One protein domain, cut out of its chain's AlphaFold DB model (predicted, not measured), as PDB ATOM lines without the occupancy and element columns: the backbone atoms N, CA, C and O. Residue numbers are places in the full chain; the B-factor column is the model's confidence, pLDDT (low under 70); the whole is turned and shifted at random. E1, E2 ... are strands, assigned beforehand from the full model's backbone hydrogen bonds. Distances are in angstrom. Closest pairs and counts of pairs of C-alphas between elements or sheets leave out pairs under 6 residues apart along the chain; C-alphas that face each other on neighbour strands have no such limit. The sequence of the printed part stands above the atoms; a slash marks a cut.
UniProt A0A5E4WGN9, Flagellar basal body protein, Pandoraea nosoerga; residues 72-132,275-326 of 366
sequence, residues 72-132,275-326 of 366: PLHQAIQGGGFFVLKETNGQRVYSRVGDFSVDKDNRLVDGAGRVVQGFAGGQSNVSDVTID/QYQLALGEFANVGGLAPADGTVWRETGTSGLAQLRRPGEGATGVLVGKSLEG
ATOM      1  N   PRO A  72     168.899 197.608 262.291       92.31
ATOM      2  CA  PRO A  72     167.555 197.282 262.776       92.31
ATOM      3  C   PRO A  72     166.770 198.472 263.353       92.31
ATOM      4  O   PRO A  72     165.557 198.350 263.543       92.31
ATOM      5  N   LEU A  73     167.432 199.592 263.650       94.50
ATOM      6  CA  LEU A  73     166.811 200.815 264.160       94.50
ATOM      7  C   LEU A  73     166.420 201.783 263.043       94.50
ATOM      8  O   LEU A  73     165.644 202.702 263.288       94.50
ATOM      9  N   HIS A  74     166.896 201.559 261.815       95.38
ATOM     10  CA  HIS A  74     166.498 202.389 260.687       95.38
ATOM     11  C   HIS A  74     165.052 202.106 260.289       95.38
ATOM     12  O   HIS A  74     164.670 200.952 260.070       95.38
ATOM     13  N   GLN A  75     164.261 203.167 260.179       95.06
ATOM     14  CA  GLN A  75     162.840 203.096 259.860       95.06
ATOM     15  C   GLN A  75     162.484 204.087 258.754       95.06
ATOM     16  O   GLN A  75     162.909 205.243 258.761       95.06
ATOM     17  N   ALA A  76     161.643 203.645 257.823       95.38
ATOM     18  CA  ALA A  76     161.024 204.503 256.824       95.38
ATOM     19  C   ALA A  76     159.514 204.553 257.059       95.38
ATOM     20  O   ALA A  76     158.909 203.555 257.446       95.38
ATOM     21  N   ILE A  77     158.893 205.702 256.798       94.56
ATOM     22  CA  ILE A  77     157.436 205.844 256.845       94.56
ATOM     23  C   ILE A  77     156.898 205.653 255.431       94.56
ATOM     24  O   ILE A  77     157.213 206.428 254.529       94.56
ATOM     25  N   GLN A  78     156.037 204.660 255.239       91.75
ATOM     26  CA  GLN A  78     155.278 204.500 254.008       91.75
ATOM     27  C   GLN A  78     153.870 205.071 254.199       91.75
ATOM     28  O   GLN A  78     152.979 204.430 254.753       91.75
ATOM     29  N   GLY A  79     153.677 206.297 253.715       90.69
ATOM     30  CA  GLY A  79     152.401 207.014 253.752       90.69
ATOM     31  C   GLY A  79     152.539 208.393 254.392       90.69
ATOM     32  O   GLY A  79     153.587 209.036 254.294       90.69
ATOM     33  N   GLY A  80     151.471 208.860 255.037       89.88
ATOM     34  CA  GLY A  80     151.465 210.123 255.776       89.88
ATOM     35  C   GLY A  80     152.208 210.045 257.113       89.88
ATOM     36  O   GLY A  80     152.534 208.968 257.603       89.88
ATOM     37  N   GLY A  81     152.445 211.200 257.731       93.25
ATOM     38  CA  GLY A  81     152.999 211.295 259.083       93.25
ATOM     39  C   GLY A  81     154.509 211.529 259.147       93.25
ATOM     40  O   GLY A  81     155.234 211.381 258.166       93.25
ATOM     41  N   PHE A  82     154.973 211.935 260.325       95.44
ATOM     42  CA  PHE A  82     156.364 212.296 260.593       95.44
ATOM     43  C   PHE A  82     156.828 211.669 261.898       95.44
ATOM     44  O   PHE A  82     156.055 211.597 262.849       95.44
ATOM     45  N   PHE A  83     158.094 211.280 261.984       96.25
ATOM     46  CA  PHE A  83     158.710 210.964 263.261       96.25
ATOM     47  C   PHE A  83     158.738 212.205 264.142       96.25
ATOM     48  O   PHE A  83     159.040 213.307 263.679       96.25
ATOM     49  N   VAL A  84     158.412 212.010 265.413       96.06
ATOM     50  CA  VAL A  84     158.363 213.079 266.405       96.06
ATOM     51  C   VAL A  84     159.671 213.046 267.175       96.06
ATOM     52  O   VAL A  84     160.010 212.046 267.806       96.06
ATOM     53  N   LEU A  85     160.412 214.141 267.112       95.88
ATOM     54  CA  LEU A  85     161.723 214.293 267.723       95.88
ATOM     55  C   LEU A  85     161.687 215.455 268.712       95.88
ATOM     56  O   LEU A  85     160.889 216.381 268.571       95.88
ATOM     57  N   LYS A  86     162.566 215.426 269.706       95.12
ATOM     58  CA  LYS A  86     162.751 216.502 270.676       95.12
ATOM     59  C   LYS A  86     164.178 217.030 270.593       95.12
ATOM     60  O   LYS A  86     165.136 216.270 270.733       95.12
ATOM     61  N   GLU A  87     164.312 218.330 270.359       93.06
ATOM     62  CA  GLU A  87     165.591 219.038 270.407       93.06
ATOM     63  C   GLU A  87     166.075 219.221 271.859       93.06
ATOM     64  O   GLU A  87     165.308 219.124 272.818       93.06
ATOM     65  N   THR A  88     167.357 219.560 272.034       87.81
ATOM     66  CA  THR A  88     167.978 219.822 273.347       87.81
ATOM     67  C   THR A  88     167.308 220.966 274.117       87.81
ATOM     68  O   THR A  88     167.323 220.985 275.344       87.81
ATOM     69  N   ASN A  89     166.684 221.911 273.409       89.00
ATOM     70  CA  ASN A  89     165.899 223.009 273.988       89.00
ATOM     71  C   ASN A  89     164.491 222.574 274.465       89.00
ATOM     72  O   ASN A  89     163.729 223.407 274.950       89.00
ATOM     73  N   GLY A  90     164.128 221.296 274.300       88.12
ATOM     74  CA  GLY A  90     162.821 220.738 274.651       88.12
ATOM     75  C   GLY A  90     161.727 220.931 273.596       88.12
ATOM     76  O   GLY A  90     160.620 220.425 273.787       88.12
ATOM     77  N   GLN A  91     162.001 221.623 272.487       91.19
ATOM     78  CA  GLN A  91     161.041 221.814 271.402       91.19
ATOM     79  C   GLN A  91     160.865 220.532 270.594       91.19
ATOM     80  O   GLN A  91     161.826 219.810 270.313       91.19
ATOM     81  N   ARG A  92     159.620 220.261 270.196       93.81
ATOM     82  CA  ARG A  92     159.312 219.163 269.282       93.81
ATOM     83  C   ARG A  92     159.554 219.595 267.844       93.81
ATOM     84  O   ARG A  92     159.137 220.675 267.431       93.81
ATOM     85  N   VAL A  93     160.194 218.716 267.093       95.62
ATOM     86  CA  VAL A  93     160.396 218.842 265.653       95.62
ATOM     87  C   VAL A  93     160.006 217.541 264.974       95.62
ATOM     88  O   VAL A  93     159.945 216.483 265.600       95.62
ATOM     89  N   TYR A  94     159.711 217.626 263.688       95.69
ATOM     90  CA  TYR A  94     159.125 216.532 262.931       95.69
ATOM     91  C   TYR A  94     160.031 216.192 261.760       95.69
ATOM     92  O   TYR A  94     160.446 217.086 261.030       95.69
ATOM     93  N   SER A  95     160.349 214.918 261.559       95.00
ATOM     94  CA  SER A  95     161.205 214.485 260.451       95.00
ATOM     95  C   SER A  95     160.613 213.305 259.702       95.00
ATOM     96  O   SER A  95     159.795 212.552 260.221       95.00
ATOM     97  N   ARG A  96     161.042 213.142 258.454       93.62
ATOM     98  CA  ARG A  96     160.829 211.915 257.678       93.62
ATOM     99  C   ARG A  96     162.025 210.967 257.755       93.62
ATOM    100  O   ARG A  96     161.914 209.819 257.341       93.62
ATOM    101  N   VAL A  97     163.154 211.437 258.280       94.38
ATOM    102  CA  VAL A  97     164.357 210.625 258.433       94.38
ATOM    103  C   VAL A  97     164.220 209.764 259.683       94.38
ATOM    104  O   VAL A  97     163.908 210.278 260.755       94.38
ATOM    105  N   GLY A  98     164.427 208.459 259.521       94.50
ATOM    106  CA  GLY A  98     164.457 207.493 260.617       94.50
ATOM    107  C   GLY A  98     165.807 206.796 260.726       94.50
ATOM    108  O   GLY A  98     165.852 205.574 260.801       94.50
ATOM    109  N   ASP A  99     166.905 207.552 260.676       94.06
ATOM    110  CA  ASP A  99     168.284 207.079 260.868       94.06
ATOM    111  C   ASP A  99     168.640 207.015 262.362       94.06
ATOM    112  O   ASP A  99     169.537 207.693 262.863       94.06
ATOM    113  N   PHE A 100     167.870 206.221 263.103       96.00
ATOM    114  CA  PHE A 100     167.971 206.197 264.553       96.00
ATOM    115  C   PHE A 100     169.158 205.383 265.060       96.00
ATOM    116  O   PHE A 100     169.498 204.330 264.526       96.00
ATOM    117  N   SER A 101     169.727 205.846 266.164       95.19
ATOM    118  CA  SER A 101     170.797 205.199 266.911       95.19
ATOM    119  C   SER A 101     170.551 205.340 268.413       95.19
ATOM    120  O   SER A 101     169.699 206.111 268.853       95.19
ATOM    121  N   VAL A 102     171.267 204.563 269.221       94.56
ATOM    122  CA  VAL A 102     171.146 204.612 270.683       94.56
ATOM    123  C   VAL A 102     172.308 205.415 271.241       94.56
ATOM    124  O   VAL A 102     173.466 205.079 270.988       94.56
ATOM    125  N   ASP A 103     172.010 206.459 272.009       94.12
ATOM    126  CA  ASP A 103     173.032 207.276 272.655       94.12
ATOM    127  C   ASP A 103     173.613 206.610 273.922       94.12
ATOM    128  O   ASP A 103     173.289 205.475 274.292       94.12
ATOM    129  N   LYS A 104     174.510 207.331 274.606       91.00
ATOM    130  CA  LYS A 104     175.171 206.862 275.836       91.00
ATOM    131  C   LYS A 104     174.207 206.726 277.022       91.00
ATOM    132  O   LYS A 104     174.462 205.915 277.906       91.00
ATOM    133  N   ASP A 105     173.115 207.484 277.017       91.94
ATOM    134  CA  ASP A 105     172.063 207.469 278.038       91.94
ATOM    135  C   ASP A 105     170.967 206.433 277.713       91.94
ATOM    136  O   ASP A 105     169.934 206.375 278.382       91.94
ATOM    137  N   ASN A 106     171.187 205.598 276.691       93.38
ATOM    138  CA  ASN A 106     170.227 204.647 276.135       93.38
ATOM    139  C   ASN A 106     168.961 205.288 275.550       93.38
ATOM    140  O   ASN A 106     167.941 204.611 275.413       93.38
ATOM    141  N   ARG A 107     168.998 206.570 275.183       94.75
ATOM    142  CA  ARG A 107     167.917 207.208 274.431       94.75
ATOM    143  C   ARG A 107     168.045 206.868 272.955       94.75
ATOM    144  O   ARG A 107     169.150 206.780 272.419       94.75
ATOM    145  N   LEU A 108     166.907 206.701 272.294       95.44
ATOM    146  CA  LEU A 108     166.865 206.619 270.841       95.44
ATOM    147  C   LEU A 108     166.995 208.039 270.282       95.44
ATOM    148  O   LEU A 108     166.172 208.905 270.590       95.44
ATOM    149  N   VAL A 109     168.030 208.284 269.488       95.81
ATOM    150  CA  VAL A 109     168.333 209.585 268.886       95.81
ATOM    151  C   VAL A 109     168.500 209.454 267.378       95.81
ATOM    152  O   VAL A 109     168.848 208.388 266.880       95.81
ATOM    153  N   ASP A 110     168.255 210.526 266.640       94.38
ATOM    154  CA  ASP A 110     168.569 210.582 265.209       94.38
ATOM    155  C   ASP A 110     170.043 210.947 264.943       94.38
ATOM    156  O   ASP A 110     170.816 211.197 265.876       94.38
ATOM    157  N   GLY A 111     170.438 211.024 263.666       90.06
ATOM    158  CA  GLY A 111     171.800 211.404 263.266       90.06
ATOM    159  C   GLY A 111     172.258 212.797 263.739       90.06
ATOM    160  O   GLY A 111     173.457 213.073 263.753       90.06
ATOM    161  N   ALA A 112     171.332 213.667 264.160       90.56
ATOM    162  CA  ALA A 112     171.611 214.992 264.716       90.56
ATOM    163  C   ALA A 112     171.567 215.027 266.261       90.56
ATOM    164  O   ALA A 112     171.726 216.094 266.856       90.56
ATOM    165  N   GLY A 113     171.356 213.882 266.923       92.44
ATOM    166  CA  GLY A 113     171.284 213.765 268.381       92.44
ATOM    167  C   GLY A 113     169.944 214.188 268.994       92.44
ATOM    168  O   GLY A 113     169.857 214.366 270.209       92.44
ATOM    169  N   ARG A 114     168.893 214.370 268.187       95.00
ATOM    170  CA  ARG A 114     167.544 214.707 268.663       95.00
ATOM    171  C   ARG A 114     166.855 213.451 269.174       95.00
ATOM    172  O   ARG A 114     166.899 212.410 268.527       95.00
ATOM    173  N   VAL A 115     166.183 213.556 270.316       96.44
ATOM    174  CA  VAL A 115     165.596 212.398 271.004       96.44
ATOM    175  C   VAL A 115     164.269 212.013 270.364       96.44
ATOM    176  O   VAL A 115     163.349 212.828 270.289       96.44
ATOM    177  N   VAL A 116     164.139 210.757 269.955       96.62
ATOM    178  CA  VAL A 116     162.907 210.206 269.391       96.62
ATOM    179  C   VAL A 116     161.837 210.094 270.470       96.62
ATOM    180  O   VAL A 116     162.101 209.712 271.611       96.62
ATOM    181  N   GLN A 117     160.611 210.449 270.108       95.69
ATOM    182  CA  GLN A 117     159.460 210.432 270.995       95.69
ATOM    183  C   GLN A 117     158.554 209.230 270.691       95.69
ATOM    184  O   GLN A 117     158.331 208.867 269.534       95.69
ATOM    185  N   GLY A 118     158.005 208.620 271.738       94.25
ATOM    186  CA  GLY A 118     157.142 207.450 271.620       94.25
ATOM    187  C   GLY A 118     156.213 207.268 272.812       94.25
ATOM    188  O   GLY A 118     156.387 207.870 273.870       94.25
ATOM    189  N   PHE A 119     155.202 206.435 272.630       92.12
ATOM    190  CA  PHE A 119     154.320 205.986 273.695       92.12
ATOM    191  C   PHE A 119     155.048 204.936 274.532       92.12
ATOM    192  O   PHE A 119     155.546 203.948 273.990       92.12
ATOM    193  N   ALA A 120     155.107 205.131 275.847       86.62
ATOM    194  CA  ALA A 120     155.531 204.059 276.744       86.62
ATOM    195  C   ALA A 120     154.517 202.904 276.670       86.62
ATOM    196  O   ALA A 120     153.324 203.142 276.455       86.62
ATOM    197  N   GLY A 121     154.974 201.659 276.830       73.12
ATOM    198  CA  GLY A 121     154.126 200.470 276.715       73.12
ATOM    199  C   GLY A 121     152.794 200.602 277.471       73.12
ATOM    200  O   GLY A 121     152.769 200.726 278.693       73.12
ATOM    201  N   GLY A 122     151.679 200.600 276.731       66.00
ATOM    202  CA  GLY A 122     150.321 200.675 277.290       66.00
ATOM    203  C   GLY A 122     149.831 202.070 277.707       66.00
ATOM    204  O   GLY A 122     148.717 202.179 278.211       66.00
ATOM    205  N   GLN A 123     150.608 203.135 277.488       75.25
ATOM    206  CA  GLN A 123     150.231 204.507 277.845       75.25
ATOM    207  C   GLN A 123     149.821 205.341 276.622       75.25
ATOM    208  O   GLN A 123     150.262 205.102 275.499       75.25
ATOM    209  N   SER A 124     148.971 206.349 276.845       77.75
ATOM    210  CA  SER A 124     148.565 207.325 275.817       77.75
ATOM    211  C   SER A 124     149.484 208.546 275.744       77.75
ATOM    212  O   SER A 124     149.374 209.334 274.812       77.75
ATOM    213  N   ASN A 125     150.386 208.724 276.713       85.38
ATOM    214  CA  ASN A 125     151.288 209.869 276.749       85.38
ATOM    215  C   ASN A 125     152.596 209.560 276.021       85.38
ATOM    216  O   ASN A 125     153.182 208.489 276.182       85.38
ATOM    217  N   VAL A 126     153.057 210.537 275.245       89.50
ATOM    218  CA  VAL A 126     154.330 210.479 274.531       89.50
ATOM    219  C   VAL A 126     155.460 210.949 275.446       89.50
ATOM    220  O   VAL A 126     155.335 211.967 276.128       89.50
ATOM    221  N   SER A 127     156.561 210.207 275.440       92.44
ATOM    222  CA  SER A 127     157.766 210.445 276.235       92.44
ATOM    223  C   SER A 127     159.025 210.102 275.432       92.44
ATOM    224  O   SER A 127     158.939 209.615 274.302       92.44
ATOM    225  N   ASP A 128     160.194 210.387 276.003       94.06
ATOM    226  CA  ASP A 128     161.482 210.067 275.390       94.06
ATOM    227  C   ASP A 128     161.650 208.548 275.285       94.06
ATOM    228  O   ASP A 128     161.579 207.836 276.290       94.06
ATOM    229  N   VAL A 129     161.908 208.053 274.074       93.19
ATOM    230  CA  VAL A 129     162.158 206.628 273.859       93.19
ATOM    231  C   VAL A 129     163.507 206.276 274.467       93.19
ATOM    232  O   VAL A 129     164.555 206.750 274.025       93.19
ATOM    233  N   THR A 130     163.470 205.423 275.483       92.69
ATOM    234  CA  THR A 130     164.652 204.897 276.164       92.69
ATOM    235  C   THR A 130     164.663 203.385 276.064       92.69
ATOM    236  O   THR A 130     163.618 202.744 276.111       92.69
ATOM    237  N   ILE A 131     165.847 202.813 275.890       90.62
ATOM    238  CA  ILE A 131     166.027 201.372 275.781       90.62
ATOM    239  C   ILE A 131     166.561 200.878 277.116       90.62
ATOM    240  O   ILE A 131     167.723 201.103 277.456       90.62
ATOM    241  N   ASP A 132     165.709 200.204 277.881       88.94
ATOM    242  CA  ASP A 132     166.138 199.507 279.083       88.94
ATOM    243  C   ASP A 132     166.964 198.282 278.676       88.94
ATOM    244  O   ASP A 132     166.476 197.375 278.001       88.94
ATOM    245  N   GLN A 275     159.070 197.864 274.859       88.62
ATOM    246  CA  GLN A 275     159.276 198.921 275.854       88.62
ATOM    247  C   GLN A 275     158.517 200.194 275.475       88.62
ATOM    248  O   GLN A 275     157.823 200.788 276.303       88.62
ATOM    249  N   TYR A 276     158.602 200.568 274.199       92.62
ATOM    250  CA  TYR A 276     157.976 201.761 273.640       92.62
ATOM    251  C   TYR A 276     157.344 201.448 272.291       92.62
ATOM    252  O   TYR A 276     157.691 200.464 271.646       92.62
ATOM    253  N   GLN A 277     156.454 202.323 271.843       91.94
ATOM    254  CA  GLN A 277     155.961 202.369 270.474       91.94
ATOM    255  C   GLN A 277     156.222 203.769 269.914       91.94
ATOM    256  O   GLN A 277     155.894 204.760 270.567       91.94
ATOM    257  N   LEU A 278     156.831 203.875 268.735       93.62
ATOM    258  CA  LEU A 278     157.132 205.164 268.110       93.62
ATOM    259  C   LEU A 278     155.859 205.998 267.931       93.62
ATOM    260  O   LEU A 278     154.811 205.476 267.557       93.62
ATOM    261  N   ALA A 279     155.960 207.302 268.182       93.81
ATOM    262  CA  ALA A 279     154.877 208.236 267.915       93.81
ATOM    263  C   ALA A 279     155.088 208.892 266.547       93.81
ATOM    264  O   ALA A 279     156.168 209.414 266.257       93.81
ATOM    265  N   LEU A 280     154.037 208.902 265.728       94.31
ATOM    266  CA  LEU A 280     153.999 209.656 264.483       94.31
ATOM    267  C   LEU A 280     153.139 210.908 264.651       94.31
ATOM    268  O   LEU A 280     152.054 210.868 265.226       94.31
ATOM    269  N   GLY A 281     153.638 212.032 264.146       93.94
ATOM    270  CA  GLY A 281     152.920 213.295 264.074       93.94
ATOM    271  C   GLY A 281     152.107 213.373 262.789       93.94
ATOM    272  O   GLY A 281     152.663 213.321 261.690       93.94
ATOM    273  N   GLU A 282     150.798 213.521 262.932       92.62
ATOM    274  CA  GLU A 282     149.863 213.844 261.861       92.62
ATOM    275  C   GLU A 282     149.486 215.329 261.938       92.62
ATOM    276  O   GLU A 282     149.267 215.876 263.019       92.62
ATOM    277  N   PHE A 283     149.388 215.979 260.780       93.25
ATOM    278  CA  PHE A 283     148.998 217.382 260.667       93.25
ATOM    279  C   PHE A 283     147.802 217.507 259.739       93.25
ATOM    280  O   PHE A 283     147.781 216.897 258.672       93.25
ATOM    281  N   ALA A 284     146.844 218.357 260.111       91.00
ATOM    282  CA  ALA A 284     145.708 218.672 259.250       91.00
ATOM    283  C   ALA A 284     146.165 219.336 257.940       91.00
ATOM    284  O   ALA A 284     145.634 219.040 256.873       91.00
ATOM    285  N   ASN A 285     147.178 220.207 258.015       91.19
ATOM    286  CA  ASN A 285     147.778 220.845 256.850       91.19
ATOM    287  C   ASN A 285     149.305 220.711 256.862       91.19
ATOM    288  O   ASN A 285     150.029 221.544 257.407       91.19
ATOM    289  N   VAL A 286     149.800 219.681 256.182       90.62
ATOM    290  CA  VAL A 286     151.238 219.413 256.070       90.62
ATOM    291  C   VAL A 286     151.985 220.549 255.348       90.62
ATOM    292  O   VAL A 286     153.122 220.850 255.688       90.62
ATOM    293  N   GLY A 287     151.341 221.248 254.406       89.19
ATOM    294  CA  GLY A 287     151.948 222.374 253.685       89.19
ATOM    295  C   GLY A 287     152.139 223.642 254.526       89.19
ATOM    296  O   GLY A 287     152.780 224.580 254.060       89.19
ATOM    297  N   GLY A 288     151.576 223.690 255.738       90.69
ATOM    298  CA  GLY A 288     151.788 224.777 256.695       90.69
ATOM    299  C   GLY A 288     153.030 224.601 257.569       90.69
ATOM    300  O   GLY A 288     153.361 225.503 258.335       90.69
ATOM    301  N   LEU A 289     153.710 223.453 257.495       92.88
ATOM    302  CA  LEU A 289     154.921 223.206 258.271       92.88
ATOM    303  C   LEU A 289     156.060 224.116 257.805       92.88
ATOM    304  O   LEU A 289     156.308 224.264 256.608       92.88
ATOM    305  N   ALA A 290     156.776 224.701 258.761       92.06
ATOM    306  CA  ALA A 290     157.960 225.493 258.465       92.06
ATOM    307  C   ALA A 290     159.193 224.577 258.419       92.06
ATOM    308  O   ALA A 290     159.375 223.785 259.350       92.06
ATOM    309  N   PRO A 291     160.049 224.672 257.386       91.56
ATOM    310  CA  PRO A 291     161.340 224.002 257.409       91.56
ATOM    311  C   PRO A 291     162.191 224.582 258.544       91.56
ATOM    312  O   PRO A 291     162.205 225.794 258.778       91.56
ATOM    313  N   ALA A 292     162.887 223.709 259.253       89.81
ATOM    314  CA  ALA A 292     163.913 224.061 260.223       89.81
ATOM    315  C   ALA A 292     165.261 223.491 259.754       89.81
ATOM    316  O   ALA A 292     165.402 223.117 258.592       89.81
ATOM    317  N   ASP A 293     166.268 223.478 260.624       83.38
ATOM    318  CA  ASP A 293     167.607 223.047 260.231       83.38
ATOM    319  C   ASP A 293     167.670 221.548 259.883       83.38
ATOM    320  O   ASP A 293     167.176 220.678 260.610       83.38
ATOM    321  N   GLY A 294     168.292 221.246 258.745       83.19
ATOM    322  CA  GLY A 294     168.313 219.913 258.151       83.19
ATOM    323  C   GLY A 294     166.954 219.464 257.596       83.19
ATOM    324  O   GLY A 294     166.184 220.234 257.032       83.19
ATOM    325  N   THR A 295     166.655 218.172 257.713       90.19
ATOM    326  CA  THR A 295     165.441 217.527 257.173       90.19
ATOM    327  C   THR A 295     164.283 217.512 258.175       90.19
ATOM    328  O   THR A 295     163.539 216.527 258.280       90.19
ATOM    329  N   VAL A 296     164.133 218.592 258.949       94.38
ATOM    330  CA  VAL A 296     163.094 218.697 259.981       94.38
ATOM    331  C   VAL A 296     162.165 219.874 259.787       94.38
ATOM    332  O   VAL A 296     162.473 220.867 259.136       94.38
ATOM    333  N   TRP A 297     161.000 219.724 260.394       95.00
ATOM    334  CA  TRP A 297     159.845 220.574 260.226       95.00
ATOM    335  C   TRP A 297     159.337 221.002 261.593       95.00
ATOM    336  O   TRP A 297     159.379 220.234 262.558       95.00
ATOM    337  N   ARG A 298     158.847 222.234 261.675       94.44
ATOM    338  CA  ARG A 298     158.218 222.799 262.869       94.44
ATOM    339  C   ARG A 298     156.755 223.096 262.591       94.44
ATOM    340  O   ARG A 298     156.390 223.520 261.492       94.44
ATOM    341  N   GLU A 299     155.933 222.863 263.605       93.94
ATOM    342  CA  GLU A 299     154.522 223.228 263.559       93.94
ATOM    343  C   GLU A 299     154.352 224.751 263.570       93.94
ATOM    344  O   GLU A 299     155.146 225.491 264.153       93.94
ATOM    345  N   THR A 300     153.318 225.223 262.887       92.69
ATOM    346  CA  THR A 300     152.968 226.638 262.785       92.69
ATOM    347  C   THR A 300     151.468 226.816 263.014       92.69
ATOM    348  O   THR A 300     150.689 225.861 262.993       92.69
ATOM    349  N   GLY A 301     151.018 228.065 263.161       91.00
ATOM    350  CA  GLY A 301     149.583 228.357 263.245       91.00
ATOM    351  C   GLY A 301     148.782 227.904 262.014       91.00
ATOM    352  O   GLY A 301     147.582 227.679 262.129       91.00
ATOM    353  N   THR A 302     149.421 227.735 260.848       90.25
ATOM    354  CA  THR A 302     148.755 227.308 259.605       90.25
ATOM    355  C   THR A 302     148.804 225.797 259.371       90.25
ATOM    356  O   THR A 302     147.986 225.295 258.595       90.25
ATOM    357  N   SER A 303     149.717 225.062 260.024       91.88
ATOM    358  CA  SER A 303     149.735 223.590 259.986       91.88
ATOM    359  C   SER A 303     148.665 222.961 260.879       91.88
ATOM    360  O   SER A 303     148.226 221.834 260.627       91.88
ATOM    361  N   GLY A 304     148.251 223.698 261.915       91.44
ATOM    362  CA  GLY A 304     147.519 223.157 263.054       91.44
ATOM    363  C   GLY A 304     148.450 222.424 264.024       91.44
ATOM    364  O   GLY A 304     149.633 222.229 263.738       91.44
ATOM    365  N   LEU A 305     147.897 222.029 265.173       90.00
ATOM    366  CA  LEU A 305     148.608 221.263 266.198       90.00
ATOM    367  C   LEU A 305     148.878 219.834 265.720       90.00
ATOM    368  O   LEU A 305     147.990 219.200 265.140       90.00
ATOM    369  N   ALA A 306     150.061 219.309 266.034       91.19
ATOM    370  CA  ALA A 306     150.383 217.916 265.759       91.19
ATOM    371  C   ALA A 306     149.471 216.951 266.534       91.19
ATOM    372  O   ALA A 306     149.406 216.977 267.766       91.19
ATOM    373  N   GLN A 307     148.814 216.047 265.814       91.44
ATOM    374  CA  GLN A 307     148.109 214.908 266.392       91.44
ATOM    375  C   GLN A 307     149.081 213.731 266.473       91.44
ATOM    376  O   GLN A 307     149.518 213.211 265.449       91.44
ATOM    377  N   LEU A 308     149.455 213.330 267.687       92.56
ATOM    378  CA  LEU A 308     150.376 212.214 267.904       92.56
ATOM    379  C   LEU A 308     149.588 210.904 267.875       92.56
ATOM    380  O   LEU A 308     148.669 210.721 268.672       92.56
ATOM    381  N   ARG A 309     149.942 210.003 266.961       91.56
ATOM    382  CA  ARG A 309     149.276 208.712 266.767       91.56
ATOM    383  C   ARG A 309     150.285 207.582 266.651       91.56
ATOM    384  O   ARG A 309     151.478 207.814 266.434       91.56
ATOM    385  N   ARG A 310     149.805 206.355 266.827       91.56
ATOM    386  CA  ARG A 310     150.601 205.154 266.567       91.56
ATOM    387  C   ARG A 310     150.690 204.923 265.055       91.56
ATOM    388  O   ARG A 310     149.778 205.330 264.334       91.56
ATOM    389  N   PRO A 311     151.758 204.281 264.558       91.88
ATOM    390  CA  PRO A 311     151.860 203.933 263.148       91.88
ATOM    391  C   PRO A 311     150.677 203.090 262.672       91.88
ATOM    392  O   PRO A 311     150.274 202.143 263.343       91.88
ATOM    393  N   GLY A 312     150.135 203.427 261.503       87.25
ATOM    394  CA  GLY A 312     148.975 202.753 260.917       87.25
ATOM    395  C   GLY A 312     147.612 203.177 261.482       87.25
ATOM    396  O   GLY A 312     146.592 202.683 261.004       87.25
ATOM    397  N   GLU A 313     147.557 204.094 262.454       87.19
ATOM    398  CA  GLU A 313     146.299 204.678 262.932       87.19
ATOM    399  C   GLU A 313     145.960 205.986 262.197       87.19
ATOM    400  O   GLU A 313     146.807 206.865 261.998       87.19
ATOM    401  N   GLY A 314     144.686 206.172 261.843       84.75
ATOM    402  CA  GLY A 314     144.214 207.410 261.218       84.75
ATOM    403  C   GLY A 314     144.783 207.623 259.813       84.75
ATOM    404  O   GLY A 314     144.659 206.743 258.965       84.75
ATOM    405  N   ALA A 315     145.374 208.798 259.554       84.62
ATOM    406  CA  ALA A 315     146.039 209.102 258.282       84.62
ATOM    407  C   ALA A 315     147.568 208.912 258.346       84.62
ATOM    408  O   ALA A 315     148.283 209.274 257.405       84.62
ATOM    409  N   THR A 316     148.085 208.362 259.451       87.19
ATOM    410  CA  THR A 316     149.499 207.997 259.538       87.19
ATOM    411  C   THR A 316     149.790 206.760 258.696       87.19
ATOM    412  O   THR A 316     148.973 205.852 258.558       87.19
ATOM    413  N   GLY A 317     150.967 206.752 258.079       88.94
ATOM    414  CA  GLY A 317     151.471 205.625 257.317       88.94
ATOM    415  C   GLY A 317     151.906 204.470 258.212       88.94
ATOM    416  O   GLY A 317     151.945 204.568 259.440       88.94
ATOM    417  N   VAL A 318     152.282 203.375 257.561       91.69
ATOM    418  CA  VAL A 318     152.922 202.233 258.219       91.69
ATOM    419  C   VAL A 318     154.432 202.427 258.227       91.69
ATOM    420  O   VAL A 318     154.983 203.102 257.353       91.69
ATOM    421  N   LEU A 319     155.112 201.833 259.202       94.12
ATOM    422  CA  LEU A 319     156.568 201.816 259.200       94.12
ATOM    423  C   LEU A 319     157.082 200.657 258.358       94.12
ATOM    424  O   LEU A 319     156.427 199.630 258.204       94.12
ATOM    425  N   VAL A 320     158.268 200.841 257.801       93.88
ATOM    426  CA  VAL A 320     159.024 199.800 257.119       93.88
ATOM    427  C   VAL A 320     160.379 199.723 257.793       93.88
ATOM    428  O   VAL A 320     161.190 200.650 257.705       93.88
ATOM    429  N   GLY A 321     160.606 198.603 258.474       93.38
ATOM    430  CA  GLY A 321     161.847 198.368 259.190       93.38
ATOM    431  C   GLY A 321     163.039 198.185 258.265       93.38
ATOM    432  O   GLY A 321     162.898 197.817 257.094       93.38
ATOM    433  N   LYS A 322     164.231 198.434 258.813       93.69
ATOM    434  CA  LYS A 322     165.511 198.281 258.109       93.69
ATOM    435  C   LYS A 322     165.519 199.016 256.773       93.69
ATOM    436  O   LYS A 322     166.014 198.503 255.772       93.69
ATOM    437  N   SER A 323     164.916 200.195 256.731       94.81
ATOM    438  CA  SER A 323     164.774 200.983 255.512       94.81
ATOM    439  C   SER A 323     164.885 202.462 255.840       94.81
ATOM    440  O   SER A 323     164.523 202.885 256.931       94.81
ATOM    441  N   LEU A 324     165.379 203.246 254.889       94.56
ATOM    442  CA  LEU A 324     165.383 204.702 254.936       94.56
ATOM    443  C   LEU A 324     164.605 205.245 253.741       94.56
ATOM    444  O   LEU A 324     164.676 204.699 252.637       94.56
ATOM    445  N   GLU A 325     163.871 206.331 253.959       95.19
ATOM    446  CA  GLU A 325     163.240 207.067 252.870       95.19
ATOM    447  C   GLU A 325     164.302 207.896 252.129       95.19
ATOM    448  O   GLU A 325     165.055 208.654 252.742       95.19
ATOM    449  N   GLY A 326     164.386 207.755 250.810       94.56
ATOM    450  CA  GLY A 326     165.208 208.603 249.952       94.56
ATOM    451  C   GLY A 326     164.595 209.986 249.728       94.56
ATOM    452  O   GLY A 326     163.474 210.277 250.147       94.56
TER     453      GLY A 326
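Overview. This is residues 72 to 132 and 275 to 326 of the 366 residues of the protein "Flagellar basal body protein" of Pandoraea nosoerga (UniProt A0A5E4WGN9). Little here is regular structure: short strands E2 to E9 make one strongly twisted, branched antiparallel sheet with E2 in its middle and long loops around, while the antiparallel pair E1 and E10, with E11 beside E1, lies off to one side. The printed part has 113 residues, no named helix and eleven strands, E1 to E11 in order, holding 42 residues: all strand. It is compact, radius of gyration of the C-alphas 13.0 A, spanning 38 by 29 by 28 A.

Arrangement. Start at E1, residues 75 to 78: N 76 is 3.0 A from O 320 of E10, residues 318 to 321. E11, residues 323 to 325, pairs with no named strand; its closest C-alpha to E1, Leu 324, is 4.8 A from that of Ala 76. Beside E2, residues 82 to 86, find its hairpin partner E3, residues 92 to 95, on one side (N 83 to O 95, 2.8 A), and E4, residues 115 to 120 (N 86 to O 115, 2.8 A), and E7, residues 280 to 282 (N 82 to O 281, 3.0 A), on the other. Edge strands follow: E5, residues 126 to 128, and E6, residues 275 to 278, beside E4 (N 118 to O 127, 2.9 A; N 119 to O 277, 2.7 A); E8, residues 296 to 298, beside E3 (N 94 to O 297, 2.9 A); E9, residues 307 to 309, beside E7 (N 280 to O 309, 2.9 A).

Along the chain. Find C-alpha 75 at (162.840, 203.096, 259.860), where E1 begins; E11 ends at C-alpha 325, (163.240, 207.067, 252.870). E4 runs 14.3 A.

Size, cuts and confidence. Residues 133 to 274 are cut out, leaving 7.6 A between C-alphas 132 and 275. The links E3 to E4 and E7 to E8 are long. Residue 122 has pLDDT under 70.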